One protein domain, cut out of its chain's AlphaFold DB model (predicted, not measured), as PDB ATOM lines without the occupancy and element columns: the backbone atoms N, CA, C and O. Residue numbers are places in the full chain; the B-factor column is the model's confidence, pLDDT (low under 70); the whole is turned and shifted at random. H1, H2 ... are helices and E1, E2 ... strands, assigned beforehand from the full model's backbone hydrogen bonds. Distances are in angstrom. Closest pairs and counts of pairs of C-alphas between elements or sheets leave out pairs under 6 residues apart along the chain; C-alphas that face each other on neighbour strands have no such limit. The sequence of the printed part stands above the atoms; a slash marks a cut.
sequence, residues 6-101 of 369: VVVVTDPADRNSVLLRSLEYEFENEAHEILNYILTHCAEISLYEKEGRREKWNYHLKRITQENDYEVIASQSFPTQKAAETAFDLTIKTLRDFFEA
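What this domain is: This is residues 6 to 101 of the 369 residues of an uncharacterized protein of Adhaeribacter radiodurans (UniProt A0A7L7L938). A strongly twisted, curled sheet of five strands has two helices over one face, the long H2 slanting over it and H1 crossing near the bend in E5, while the other face is bare. It makes two layers, helices on one face of a sheet. The printed part has 96 residues, with E1, E2, H1, E3, E4, E5 and H2 along the chain; the sheet's order is E1, E2, E5, E4, E3, antiparallel throughout. The class is mixed, helices and strands; the whole is compact, with a radius of gyration of the C-alphas of 13.2 A and spans of 33 by 31 by 26 A.

Where its parts are: E1 is residues 8 to 10, starting at C-alpha 8 (131.561, 143.265, 22.950), and E2 is 18 to 22. H1 is 28 to 41, 20.0 A long. E3 is 48 to 53, 16.7 A; E4 is 56 to 64, 24.9 A; E5 is 70 to 78, 22.5 A, and bends by 64 degrees at residue 73. H2 is 81 to 100, 28.3 A, ending at C-alpha 100 (117.914, 150.081, 36.124).

How they stand to each other: E1 and E2 form a hairpin, N 9 and O 20 being 2.8 A apart. E2 and E5 are antiparallel, N 75 to O 21 at 2.8 A. E3, E4 and E5 are a meander, each strand the antiparallel neighbour of the one before, with N 51 to O 58 at 2.9 A and N 61 to O 74 at 2.8 A. H2 is on the sheet at a height of 7.7 A; the closest C-alphas of E5 and H2, Phe 78 and Ala 84, are 5.5 A apart. H1 is on the sheet at 8.4 A height and runs across the strands, at 79 degrees to E5 on the local plane. H1 and H2 are close but not clearly touching, about perpendicular at 89 degrees, with C-alphas of Leu 39 and Leu 95 closest at 7.6 A. In H1 and H2 every O i to N i+4 pair is within hydrogen-bond range.

The domain as a whole: The C-alphas farthest apart, Ala 13 and Glu 67, are 39.1 A apart. The printed part has no cut and no long link. Mean pLDDT of the printed part is 83.3; residue 54 is under 70.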
ATOM      1  N   VAL A   6     134.840 136.572  22.284       87.81
ATOM      2  CA  VAL A   6     135.032 137.971  22.685       87.81
ATOM      3  C   VAL A   6     133.684 138.550  23.078       87.81
ATOM      4  O   VAL A   6     132.712 138.428  22.333       87.81
ATOM      5  N   VAL A   7     133.647 139.223  24.220       84.94
ATOM      6  CA  VAL A   7     132.499 139.993  24.684       84.94
ATOM      7  C   VAL A   7     132.634 141.423  24.178       84.94
ATOM      8  O   VAL A   7     133.670 142.070  24.353       84.94
ATOM      9  N   VAL A   8     131.585 141.922  23.530       87.50
ATOM     10  CA  VAL A   8     131.561 143.265  22.950       87.50
ATOM     11  C   VAL A   8     130.314 143.995  23.423       87.50
ATOM     12  O   VAL A   8     129.198 143.541  23.186       87.50
ATOM     13  N   VAL A   9     130.505 145.146  24.060       84.44
ATOM     14  CA  VAL A   9     129.434 146.098  24.359       84.44
ATOM     15  C   VAL A   9     129.346 147.071  23.194       84.44
ATOM     16  O   VAL A   9     130.347 147.682  22.809       84.44
ATOM     17  N   THR A  10     128.154 147.203  22.627       87.44
ATOM     18  CA  THR A  10     127.872 148.082  21.487       87.44
ATOM     19  C   THR A  10     126.851 149.140  21.870       87.44
ATOM     20  O   THR A  10     126.157 149.009  22.881       87.44
ATOM     21  N   ASP A  11     126.784 150.209  21.084       84.44
ATOM     22  CA  ASP A  11     125.752 151.227  21.243       84.44
ATOM     23  C   ASP A  11     124.371 150.635  20.881       84.44
ATOM     24  O   ASP A  11     124.222 150.045  19.806       84.44
ATOM     25  N   PRO A  12     123.340 150.773  21.740       78.56
ATOM     26  CA  PRO A  12     121.986 150.320  21.424       78.56
ATOM     27  C   PRO A  12     121.393 150.975  20.165       78.56
ATOM     28  O   PRO A  12     120.531 150.367  19.530       78.56
ATOM     29  N   ALA A  13     121.836 152.182  19.788       81.88
ATOM     30  CA  ALA A  13     121.386 152.865  18.574       81.88
ATOM     31  C   ALA A  13     122.171 152.450  17.315       81.88
ATOM     32  O   ALA A  13     121.609 152.454  16.218       81.88
ATOM     33  N   ASP A  14     123.443 152.070  17.460       83.25
ATOM     34  CA  ASP A  14     124.303 151.622  16.362       83.25
ATOM     35  C   ASP A  14     125.157 150.418  16.774       83.25
ATOM     36  O   ASP A  14     126.199 150.541  17.422       83.25
ATOM     37  N   ARG A  15     124.754 149.233  16.302       76.00
ATOM     38  CA  ARG A  15     125.451 147.969  16.578       76.00
ATOM     39  C   ARG A  15     126.886 147.924  16.042       76.00
ATOM     40  O   ARG A  15     127.649 147.063  16.470       76.00
ATOM     41  N   ASN A  16     127.267 148.811  15.120       77.81
ATOM     42  CA  ASN A  16     128.637 148.879  14.606       77.81
ATOM     43  C   ASN A  16     129.573 149.686  15.517       77.81
ATOM     44  O   ASN A  16     130.795 149.556  15.414       77.81
ATOM     45  N   SER A  17     129.019 150.510  16.409       83.88
ATOM     46  CA  SER A  17     129.788 151.310  17.355       83.88
ATOM     47  C   SER A  17     130.145 150.473  18.581       83.88
ATOM     48  O   SER A  17     129.297 150.160  19.418       83.88
ATOM     49  N   VAL A  18     131.418 150.079  18.678       84.88
ATOM     50  CA  VAL A  18     131.938 149.298  19.806       84.88
ATOM     51  C   VAL A  18     132.364 150.225  20.937       84.88
ATOM     52  O   VAL A  18     133.280 151.037  20.794       84.88
ATOM     53  N   LEU A  19     131.719 150.038  22.082       83.06
ATOM     54  CA  LEU A  19     131.941 150.790  23.308       83.06
ATOM     55  C   LEU A  19     132.959 150.105  24.214       83.06
ATOM     56  O   LEU A  19     133.825 150.757  24.781       83.06
ATOM     57  N   LEU A  20     132.909 148.785  24.343       85.19
ATOM     58  CA  LEU A  20     133.852 148.053  25.184       85.19
ATOM     59  C   LEU A  20     134.109 146.675  24.584       85.19
ATOM     60  O   LEU A  20     133.173 146.014  24.137       85.19
ATOM     61  N   ARG A  21     135.368 146.237  24.577       89.88
ATOM     62  CA  ARG A  21     135.769 144.938  24.030       89.88
ATOM     63  C   ARG A  21     136.597 144.170  25.050       89.88
ATOM     64  O   ARG A  21     137.589 144.700  25.550       89.88
ATOM     65  N   SER A  22     136.194 142.943  25.367       89.00
ATOM     66  CA  SER A  22     136.975 142.061  26.235       89.00
ATOM     67  C   SER A  22     138.225 141.527  25.535       89.00
ATOM     68  O   SER A  22     138.383 141.652  24.316       89.00
ATOM     69  N   LEU A  23     139.095 140.878  26.308       86.69
ATOM     70  CA  LEU A  23     140.131 140.004  25.768       86.69
ATOM     71  C   LEU A  23     139.523 138.813  25.003       86.69
ATOM     72  O   LEU A  23     138.320 138.543  25.085       86.69
ATOM     73  N   GLU A  24     140.365 138.143  24.218       87.25
ATOM     74  CA  GLU A  24     140.008 136.911  23.515       87.25
ATOM     75  C   GLU A  24     140.166 135.718  24.459       87.25
ATOM     76  O   GLU A  24     141.255 135.494  24.985       87.25
ATOM     77  N   TYR A  25     139.094 134.948  24.631       85.75
ATOM     78  CA  TYR A  25     139.061 133.749  25.469       85.75
ATOM     79  C   TYR A  25     139.018 132.486  24.610       85.75
ATOM     80  O   TYR A  25     138.442 132.481  23.517       85.75
ATOM     81  N   GLU A  26     139.634 131.410  25.097       84.12
ATOM     82  CA  GLU A  26     139.646 130.115  24.404       84.12
ATOM     83  C   GLU A  26     138.359 129.326  24.658       84.12
ATOM     84  O   GLU A  26     137.884 128.616  23.771       84.12
ATOM     85  N   PHE A  27     137.767 129.491  25.842       84.38
ATOM     86  CA  PHE A  27     136.560 128.783  26.246       84.38
ATOM     87  C   PHE A  27     135.350 129.709  26.311       84.38
ATOM     88  O   PHE A  27     135.419 130.854  26.758       84.38
ATOM     89  N   GLU A  28     134.200 129.170  25.914       81.88
ATOM     90  CA  GLU A  28     132.930 129.885  25.974       81.88
ATOM     91  C   GLU A  28     132.559 130.232  27.425       81.88
ATOM     92  O   GLU A  28     132.114 131.342  27.700       81.88
ATOM     93  N   ASN A  29     132.799 129.320  28.374       83.56
ATOM     94  CA  ASN A  29     132.493 129.526  29.795       83.56
ATOM     95  C   ASN A  29     133.270 130.705  30.401       83.56
ATOM     96  O   ASN A  29     132.698 131.483  31.157       83.56
ATOM     97  N   GLU A  30     134.538 130.888  30.026       83.75
ATOM     98  CA  GLU A  30     135.342 132.030  30.484       83.75
ATOM     99  C   GLU A  30     134.768 133.349  29.962       83.75
ATOM    100  O   GLU A  30     134.590 134.302  30.719       83.75
ATOM    101  N   ALA A  31     134.398 133.397  28.679       83.19
ATOM    102  CA  ALA A  31     133.749 134.572  28.108       83.19
ATOM    103  C   ALA A  31     132.413 134.889  28.807       83.19
ATOM    104  O   ALA A  31     132.080 136.062  28.978       83.19
ATOM    105  N   HIS A  32     131.672 133.871  29.257       81.00
ATOM    106  CA  HIS A  32     130.443 134.047  30.036       81.00
ATOM    107  C   HIS A  32     130.697 134.612  31.430       81.00
ATOM    108  O   HIS A  32     130.027 135.563  31.827       81.00
ATOM    109  N   GLU A  33     131.669 134.075  32.166       82.62
ATOM    110  CA  GLU A  33     132.039 134.615  33.479       82.62
ATOM    111  C   GLU A  33     132.435 136.088  33.378       82.62
ATOM    112  O   GLU A  33     132.078 136.905  34.225       82.62
ATOM    113  N   ILE A  34     133.133 136.438  32.302       85.31
ATOM    114  CA  ILE A  34     133.560 137.800  32.014       85.31
ATOM    115  C   ILE A  34     132.387 138.692  31.617       85.31
ATOM    116  O   ILE A  34     132.307 139.823  32.095       85.31
ATOM    117  N   LEU A  35     131.458 138.204  30.792       84.00
ATOM    118  CA  LEU A  35     130.219 138.917  30.486       84.00
ATOM    119  C   LEU A  35     129.447 139.214  31.772       84.00
ATOM    120  O   LEU A  35     129.092 140.366  32.006       84.00
ATOM    121  N   ASN A  36     129.256 138.211  32.627       81.50
ATOM    122  CA  ASN A  36     128.587 138.380  33.910       81.50
ATOM    123  C   ASN A  36     129.350 139.350  34.808       81.50
ATOM    124  O   ASN A  36     128.727 140.211  35.410       81.50
ATOM    125  N   TYR A  37     130.684 139.290  34.845       83.56
ATOM    126  CA  TYR A  37     131.501 140.244  35.593       83.56
ATOM    127  C   TYR A  37     131.316 141.689  35.103       83.56
ATOM    128  O   TYR A  37     131.157 142.613  35.902       83.56
ATOM    129  N   ILE A  38     131.312 141.899  33.783       84.19
ATOM    130  CA  ILE A  38     131.034 143.207  33.181       84.19
ATOM    131  C   ILE A  38     129.630 143.640  33.595       84.19
ATOM    132  O   ILE A  38     129.458 144.697  34.191       84.19
ATOM    133  N   LEU A  39     128.623 142.804  33.370       79.12
ATOM    134  CA  LEU A  39     127.242 143.098  33.732       79.12
ATOM    135  C   LEU A  39     126.997 143.117  35.241       79.12
ATOM    136  O   LEU A  39     125.888 143.437  35.657       79.12
ATOM    137  N   THR A  40     127.990 142.820  36.084       77.19
ATOM    138  CA  THR A  40     127.864 142.962  37.529       77.19
ATOM    139  C   THR A  40     128.518 144.193  38.095       77.19
ATOM    140  O   THR A  40     127.905 144.864  38.927       77.19
ATOM    141  N   HIS A  41     129.701 144.526  37.610       79.38
ATOM    142  CA  HIS A  41     130.526 145.561  38.205       79.38
ATOM    143  C   HIS A  41     130.700 146.795  37.319       79.38
ATOM    144  O   HIS A  41     131.253 147.799  37.752       79.38
ATOM    145  N   CYS A  42     130.182 146.784  36.091       71.38
ATOM    146  CA  CYS A  42     130.343 147.893  35.156       71.38
ATOM    147  C   CYS A  42     129.735 149.229  35.631       71.38
ATOM    148  O   CYS A  42     130.202 150.296  35.232       71.38
ATOM    149  N   ALA A  43     128.734 149.212  36.514       71.88
ATOM    150  CA  ALA A  43     128.198 150.448  37.089       71.88
ATOM    151  C   ALA A  43     129.210 151.174  38.008       71.88
ATOM    152  O   ALA A  43     129.043 152.362  38.299       71.88
ATOM    153  N   GLU A  44     130.262 150.485  38.460       81.75
ATOM    154  CA  GLU A  44     131.283 151.024  39.350       81.75
ATOM    155  C   GLU A  44     132.379 151.745  38.555       81.75
ATOM    156  O   GLU A  44     133.294 151.144  37.992       81.75
ATOM    157  N   ILE A  45     132.325 153.080  38.562       83.38
ATOM    158  CA  ILE A  45     133.313 153.939  37.886       83.38
ATOM    159  C   ILE A  45     134.741 153.682  38.409       83.38
ATOM    160  O   ILE A  45     135.705 153.839  37.665       83.38
ATOM    161  N   SER A  46     134.890 153.248  39.664       84.50
ATOM    162  CA  SER A  46     136.179 152.945  40.303       84.50
ATOM    163  C   SER A  46     136.968 151.820  39.638       84.50
ATOM    164  O   SER A  46     138.186 151.774  39.788       84.50
ATOM    165  N   LEU A  47     136.304 150.919  38.913       85.31
ATOM    166  CA  LEU A  47     136.959 149.798  38.233       85.31
ATOM    167  C   LEU A  47     137.517 150.178  36.860       85.31
ATOM    168  O   LEU A  47     138.196 149.369  36.226       85.31
ATOM    169  N   TYR A  48     137.259 151.404  36.406       87.31
ATOM    170  CA  TYR A  48     137.758 151.907  35.138       87.31
ATOM    171  C   TYR A  48     139.023 152.738  35.320       87.31
ATOM    172  O   TYR A  48     139.051 153.718  36.062       87.31
ATOM    173  N   GLU A  49     140.059 152.397  34.562       87.12
ATOM    174  CA  GLU A  49     141.281 153.188  34.449       87.12
ATOM    175  C   GLU A  49     141.384 153.801  33.056       87.12
ATOM    176  O   GLU A  49     141.240 153.103  32.056       87.12
ATOM    177  N   LYS A  50     141.647 155.107  32.987       86.38
ATOM    178  CA  LYS A  50     141.855 155.833  31.730       86.38
ATOM    179  C   LYS A  50     143.354 156.068  31.539       86.38
ATOM    180  O   LYS A  50     143.961 156.768  32.346       86.38
ATOM    181  N   GLU A  51     143.944 155.526  30.475       85.94
ATOM    182  CA  GLU A  51     145.340 155.783  30.088       85.94
ATOM    183  C   GLU A  51     145.377 156.549  28.759       85.94
ATOM    184  O   GLU A  51     144.767 156.148  27.769       85.94
ATOM    185  N   GLY A  52     146.112 157.661  28.717       81.19
ATOM    186  CA  GLY A  52     146.292 158.468  27.513       81.19
ATOM    187  C   GLY A  52     147.759 158.605  27.140       81.19
ATOM    188  O   GLY A  52     148.564 159.103  27.926       81.19
ATOM    189  N   ARG A  53     148.116 158.228  25.910       76.75
ATOM    190  CA  ARG A  53     149.384 158.615  25.269       76.75
ATOM    191  C   ARG A  53     149.072 159.503  24.069       76.75
ATOM    192  O   ARG A  53     147.975 159.435  23.537       76.75
ATOM    193  N   ARG A  54     150.033 160.335  23.647       69.62
ATOM    194  CA  ARG A  54     149.900 161.479  22.707       69.62
ATOM    195  C   ARG A  54     148.916 161.335  21.521       69.62
ATOM    196  O   ARG A  54     148.402 162.356  21.086       69.62
ATOM    197  N   GLU A  55     148.640 160.127  21.026       74.94
ATOM    198  CA  GLU A  55     147.729 159.856  19.895       74.94
ATOM    199  C   GLU A  55     146.705 158.727  20.147       74.94
ATOM    200  O   GLU A  55     145.963 158.349  19.241       74.94
ATOM    201  N   LYS A  56     146.667 158.144  21.353       84.38
ATOM    202  CA  LYS A  56     145.764 157.041  21.710       84.38
ATOM    203  C   LYS A  56     145.310 157.154  23.158       84.38
ATOM    204  O   LYS A  56     146.131 157.198  24.073       84.38
ATOM    205  N   TRP A  57     143.998 157.160  23.340       86.00
ATOM    206  CA  TRP A  57     143.326 157.198  24.628       86.00
ATOM    207  C   TRP A  57     142.571 155.903  24.841       86.00
ATOM    208  O   TRP A  57     141.700 155.561  24.047       86.00
ATOM    209  N   ASN A  58     142.899 155.203  25.916       87.38
ATOM    210  CA  ASN A  58     142.294 153.935  26.268       87.38
ATOM    211  C   ASN A  58     141.561 154.069  27.597       87.38
ATOM    212  O   ASN A  58     142.005 154.793  28.491       87.38
ATOM    213  N   TYR A  59     140.479 153.320  27.753       88.56
ATOM    214  CA  TYR A  59     140.008 152.952  29.080       88.56
ATOM    215  C   TYR A  59     139.979 151.440  29.232       88.56
ATOM    216  O   TYR A  59     139.653 150.710  28.294       88.56
ATOM    217  N   HIS A  60     140.351 151.000  30.427       88.44
ATOM    218  CA  HIS A  60     140.484 149.615  30.834       88.44
ATOM    219  C   HIS A  60     139.493 149.335  31.956       88.44
ATOM    220  O   HIS A  60     139.458 150.072  32.939       88.44
ATOM    221  N   LEU A  61     138.710 148.269  31.818       87.44
ATOM    222  CA  LEU A  61     137.917 147.712  32.903       87.44
ATOM    223  C   LEU A  61     138.759 146.677  33.646       87.44
ATOM    224  O   LEU A  61     139.251 145.716  33.043       87.44
ATOM    225  N   LYS A  62     138.908 146.882  34.951       88.06
ATOM    226  CA  LYS A  62     139.691 146.030  35.840       88.06
ATOM    227  C   LYS A  62     138.803 145.062  36.609       88.06
ATOM    228  O   LYS A  62     137.728 145.439  37.068       88.06
ATOM    229  N   ARG A  63     139.308 143.848  36.826       84.25
ATOM    230  CA  ARG A  63     138.821 142.918  37.845       84.25
ATOM    231  C   ARG A  63     139.822 142.798  38.966       84.25
ATOM    232  O   ARG A  63     140.968 142.437  38.726       84.25
ATOM    233  N   ILE A  64     139.362 143.082  40.178       80.62
ATOM    234  CA  ILE A  64     140.148 142.901  41.396       80.62
ATOM    235  C   ILE A  64     140.168 141.405  41.732       80.62
ATOM    236  O   ILE A  64     139.115 140.766  41.792       80.62
ATOM    237  N   THR A  65     141.356 140.841  41.920       78.56
ATOM    238  CA  THR A  65     141.550 139.450  42.340       78.56
ATOM    239  C   THR A  65     141.576 139.340  43.868       78.56
ATOM    240  O   THR A  65     141.648 140.334  44.590       78.56
ATOM    241  N   GLN A  66     141.516 138.112  44.391       73.12
ATOM    242  CA  GLN A  66     141.510 137.854  45.841       73.12
ATOM    243  C   GLN A  66     142.786 138.340  46.553       73.12
ATOM    244  O   GLN A  66     142.758 138.589  47.755       73.12
ATOM    245  N   GLU A  67     143.881 138.517  45.811       75.06
ATOM    246  CA  GLU A  67     145.170 139.007  46.315       75.06
ATOM    247  C   GLU A  67     145.290 140.542  46.268       75.06
ATOM    248  O   GLU A  67     146.360 141.087  46.521       75.06
ATOM    249  N   ASN A  68     144.185 141.251  45.994       72.50
ATOM    250  CA  ASN A  68     144.126 142.711  45.850       72.50
ATOM    251  C   ASN A  68     144.953 143.263  44.667       72.50
ATOM    252  O   ASN A  68     145.189 144.469  44.576       72.50
ATOM    253  N   ASP A  69     145.344 142.379  43.747       76.00
ATOM    254  CA  ASP A  69     145.854 142.714  42.421       76.00
ATOM    255  C   ASP A  69     144.692 142.946  41.439       76.00
ATOM    256  O   ASP A  69     143.522 142.710  41.755       76.00
ATOM    257  N   TYR A  70     144.998 143.441  40.237       80.56
ATOM    258  CA  TYR A  70     143.992 143.681  39.204       80.56
ATOM    259  C   TYR A  70     144.375 143.074  37.857       80.56
ATOM    260  O   TYR A  70     145.526 143.112  37.429       80.56
ATOM    261  N   GLU A  71     143.365 142.579  37.153       85.50
ATOM    262  CA  GLU A  71     143.467 142.080  35.787       85.50
ATOM    263  C   GLU A  71     142.636 142.960  34.850       85.50
ATOM    264  O   GLU A  71     141.516 143.349  35.181       85.50
ATOM    265  N   VAL A  72     143.168 143.288  33.672       84.56
ATOM    266  CA  VAL A  72     142.413 144.024  32.652       84.56
ATOM    267  C   VAL A  72     141.543 143.042  31.881       84.56
ATOM    268  O   VAL A  72     142.049 142.211  31.138       84.56
ATOM    269  N   ILE A  73     140.230 143.173  32.028       85.19
ATOM    270  CA  ILE A  73     139.252 142.303  31.370       85.19
ATOM    271  C   ILE A  73     138.870 142.827  29.993       85.19
ATOM    272  O   ILE A  73     138.716 142.067  29.037       85.19
ATOM    273  N   ALA A  74     138.661 144.137  29.907       85.62
ATOM    274  CA  ALA A  74     138.176 144.771  28.701       85.62
ATOM    275  C   ALA A  74     138.842 146.120  28.494       85.62
ATOM    276  O   ALA A  74     139.188 146.820  29.445       85.62
ATOM    277  N   SER A  75     139.040 146.480  27.233       87.62
ATOM    278  CA  SER A  75     139.673 147.734  26.863       87.62
ATOM    279  C   SER A  75     139.124 148.257  25.550       87.62
ATOM    280  O   SER A  75     138.735 147.479  24.681       87.62
ATOM    281  N   GLN A  76     139.111 149.576  25.405       87.94
ATOM    282  CA  GLN A  76     138.771 150.219  24.144       87.94
ATOM    283  C   GLN A  76     139.667 151.433  23.914       87.94
ATOM    284  O   GLN A  76     139.928 152.195  24.845       87.94
ATOM    285  N   SER A  77     140.148 151.592  22.677       87.25
ATOM    286  CA  SER A  77     141.074 152.657  22.278       87.25
ATOM    287  C   SER A  77     140.430 153.659  21.329       87.25
ATOM    288  O   SER A  77     139.803 153.266  20.345       87.25
ATOM    289  N   PHE A  78     140.688 154.943  21.554       87.12
ATOM    290  CA  PHE A  78     140.184 156.059  20.761       87.12
ATOM    291  C   PHE A  78     141.322 157.004  20.349       87.12
ATOM    292  O   PHE A  78     142.298 157.163  21.086       87.12
ATOM    293  N   PRO A  79     141.210 157.679  19.192       85.88
ATOM    294  CA  PRO A  79     142.255 158.577  18.692       85.88
ATOM    295  C   PRO A  79     142.329 159.913  19.451       85.88
ATOM    296  O   PRO A  79     143.342 160.604  19.409       85.88
ATOM    297  N   THR A  80     141.257 160.323  20.133       88.50
ATOM    298  CA  THR A  80     141.163 161.636  20.788       88.50
ATOM    299  C   THR A  80     140.588 161.494  22.189       88.50
ATOM    300  O   THR A  80     139.629 160.751  22.380       88.50
ATOM    301  N   GLN A  81     141.115 162.266  23.146       87.88
ATOM    302  CA  GLN A  81     140.641 162.283  24.536       87.88
ATOM    303  C   GLN A  81     139.133 162.526  24.619       87.88
ATOM    304  O   GLN A  81     138.407 161.759  25.240       87.88
ATOM    305  N   LYS A  82     138.655 163.557  23.913       86.81
ATOM    306  CA  LYS A  82     137.240 163.927  23.884       86.81
ATOM    307  C   LYS A  82     136.353 162.787  23.374       86.81
ATOM    308  O   LYS A  82     135.273 162.591  23.907       86.81
ATOM    309  N   ALA A  83     136.818 162.028  22.376       86.69
ATOM    310  CA  ALA A  83     136.084 160.878  21.849       86.69
ATOM    311  C   ALA A  83     136.028 159.728  22.868       86.69
ATOM    312  O   ALA A  83     134.974 159.120  23.044       86.69
ATOM    313  N   ALA A  84     137.136 159.471  23.575       86.06
ATOM    314  CA  ALA A  84     137.192 158.471  24.638       86.06
ATOM    315  C   ALA A  84     136.254 158.817  25.801       86.06
ATOM    316  O   ALA A  84     135.548 157.948  26.295       86.06
ATOM    317  N   GLU A  85     136.221 160.085  26.219       87.56
ATOM    318  CA  GLU A  85     135.330 160.564  27.281       87.56
ATOM    319  C   GLU A  85     133.860 160.432  26.877       87.56
ATOM    320  O   GLU A  85     133.082 159.845  27.621       87.56
ATOM    321  N   THR A  86     133.495 160.864  25.666       89.00
ATOM    322  CA  THR A  86     132.116 160.715  25.180       89.00
ATOM    323  C   THR A  86     131.694 159.254  25.052       89.00
ATOM    324  O   THR A  86     130.569 158.914  25.405       89.00
ATOM    325  N   ALA A  87     132.585 158.383  24.567       86.69
ATOM    326  CA  ALA A  87     132.297 156.959  24.439       86.69
ATOM    327  C   ALA A  87     132.184 156.289  25.812       86.69
ATOM    328  O   ALA A  87     131.294 155.470  26.019       86.69
ATOM    329  N   PHE A  88     133.031 156.674  26.767       88.19
ATOM    330  CA  PHE A  88     132.967 156.197  28.143       88.19
ATOM    331  C   PHE A  88     131.653 156.597  28.823       88.19
ATOM    332  O   PHE A  88     130.982 155.744  29.396       88.19
ATOM    333  N   ASP A  89     131.250 157.863  28.715       88.62
ATOM    334  CA  ASP A  89     129.991 158.340  29.296       88.62
ATOM    335  C   ASP A  89     128.788 157.620  28.677       88.62
ATOM    336  O   ASP A  89     127.857 157.237  29.387       88.62
ATOM    337  N   LEU A  90     128.834 157.370  27.363       88.31
ATOM    338  CA  LEU A  90     127.828 156.574  26.666       88.31
ATOM    339  C   LEU A  90     127.825 155.125  27.172       88.31
ATOM    340  O   LEU A  90     126.759 154.610  27.484       88.31
ATOM    341  N   THR A  91     128.996 154.504  27.340       86.88
ATOM    342  CA  THR A  91     129.157 153.143  27.885       86.88
ATOM    343  C   THR A  91     128.530 153.023  29.272       86.88
ATOM    344  O   THR A  91     127.714 152.142  29.518       86.88
ATOM    345  N   ILE A  92     128.861 153.938  30.186       87.25
ATOM    346  CA  ILE A  92     128.303 153.932  31.543       87.25
ATOM    347  C   ILE A  92     126.795 154.172  31.516       87.25
ATOM    348  O   ILE A  92     126.065 153.540  32.277       87.25
ATOM    349  N   LYS A  93     126.316 155.063  30.643       87.31
ATOM    350  CA  LYS A  93     124.887 155.330  30.497       87.31
ATOM    351  C   LYS A  93     124.129 154.098  30.006       87.31
ATOM    352  O   LYS A  93     123.163 153.711  30.647       87.31
ATOM    353  N   THR A  94     124.569 153.462  28.920       84.38
ATOM    354  CA  THR A  94     123.883 152.288  28.352       84.38
ATOM    355  C   THR A  94     123.846 151.130  29.335       84.38
ATOM    356  O   THR A  94     122.826 150.456  29.466       84.38
ATOM    357  N   LEU A  95     124.936 150.928  30.074       82.56
ATOM    358  CA  LEU A  95     125.008 149.884  31.085       82.56
ATOM    359  C   LEU A  95     124.122 150.223  32.284       82.56
ATOM    360  O   LEU A  95     123.405 149.347  32.755       82.56
ATOM    361  N   ARG A  96     124.076 151.484  32.730       82.38
ATOM    362  CA  ARG A  96     123.152 151.916  33.788       82.38
ATOM    363  C   ARG A  96     121.689 151.743  33.384       82.38
ATOM    364  O   ARG A  96     120.939 151.172  34.164       82.38
ATOM    365  N   ASP A  97     121.312 152.169  32.181       81.25
ATOM    366  CA  ASP A  97     119.948 152.010  31.661       81.25
ATOM    367  C   ASP A  97     119.543 150.522  31.648       81.25
ATOM    368  O   ASP A  97     118.415 150.167  31.984       81.25
ATOM    369  N   PHE A  98     120.489 149.632  31.336       78.44
ATOM    370  CA  PHE A  98     120.288 148.185  31.397       78.44
ATOM    371  C   PHE A  98     120.179 147.637  32.837       78.44
ATOM    372  O   PHE A  98     119.375 146.744  33.095       78.44
ATOM    373  N   PHE A  99     120.944 148.174  33.793       72.75
ATOM    374  CA  PHE A  99     120.869 147.799  35.214       72.75
ATOM    375  C   PHE A  99     119.602 148.288  35.919       72.75
ATOM    376  O   PHE A  99     119.131 147.632  36.849       72.75
ATOM    377  N   GLU A 100     119.099 149.457  35.531       71.06
ATOM    378  CA  GLU A 100     117.914 150.081  36.124       71.06
ATOM    379  C   GLU A 100     116.604 149.462  35.616       71.06
ATOM    380  O   GLU A 100     115.544 149.706  36.196       71.06
ATOM    381  N   ALA A 101     116.662 148.629  34.573       71.19
ATOM    382  CA  ALA A 101     115.519 147.883  34.067       71.19
ATOM    383  C   ALA A 101     115.093 146.774  35.052       71.19
ATOM    384  O   ALA A 101     115.451 145.603  34.921       71.19
TER     385      ALA A 101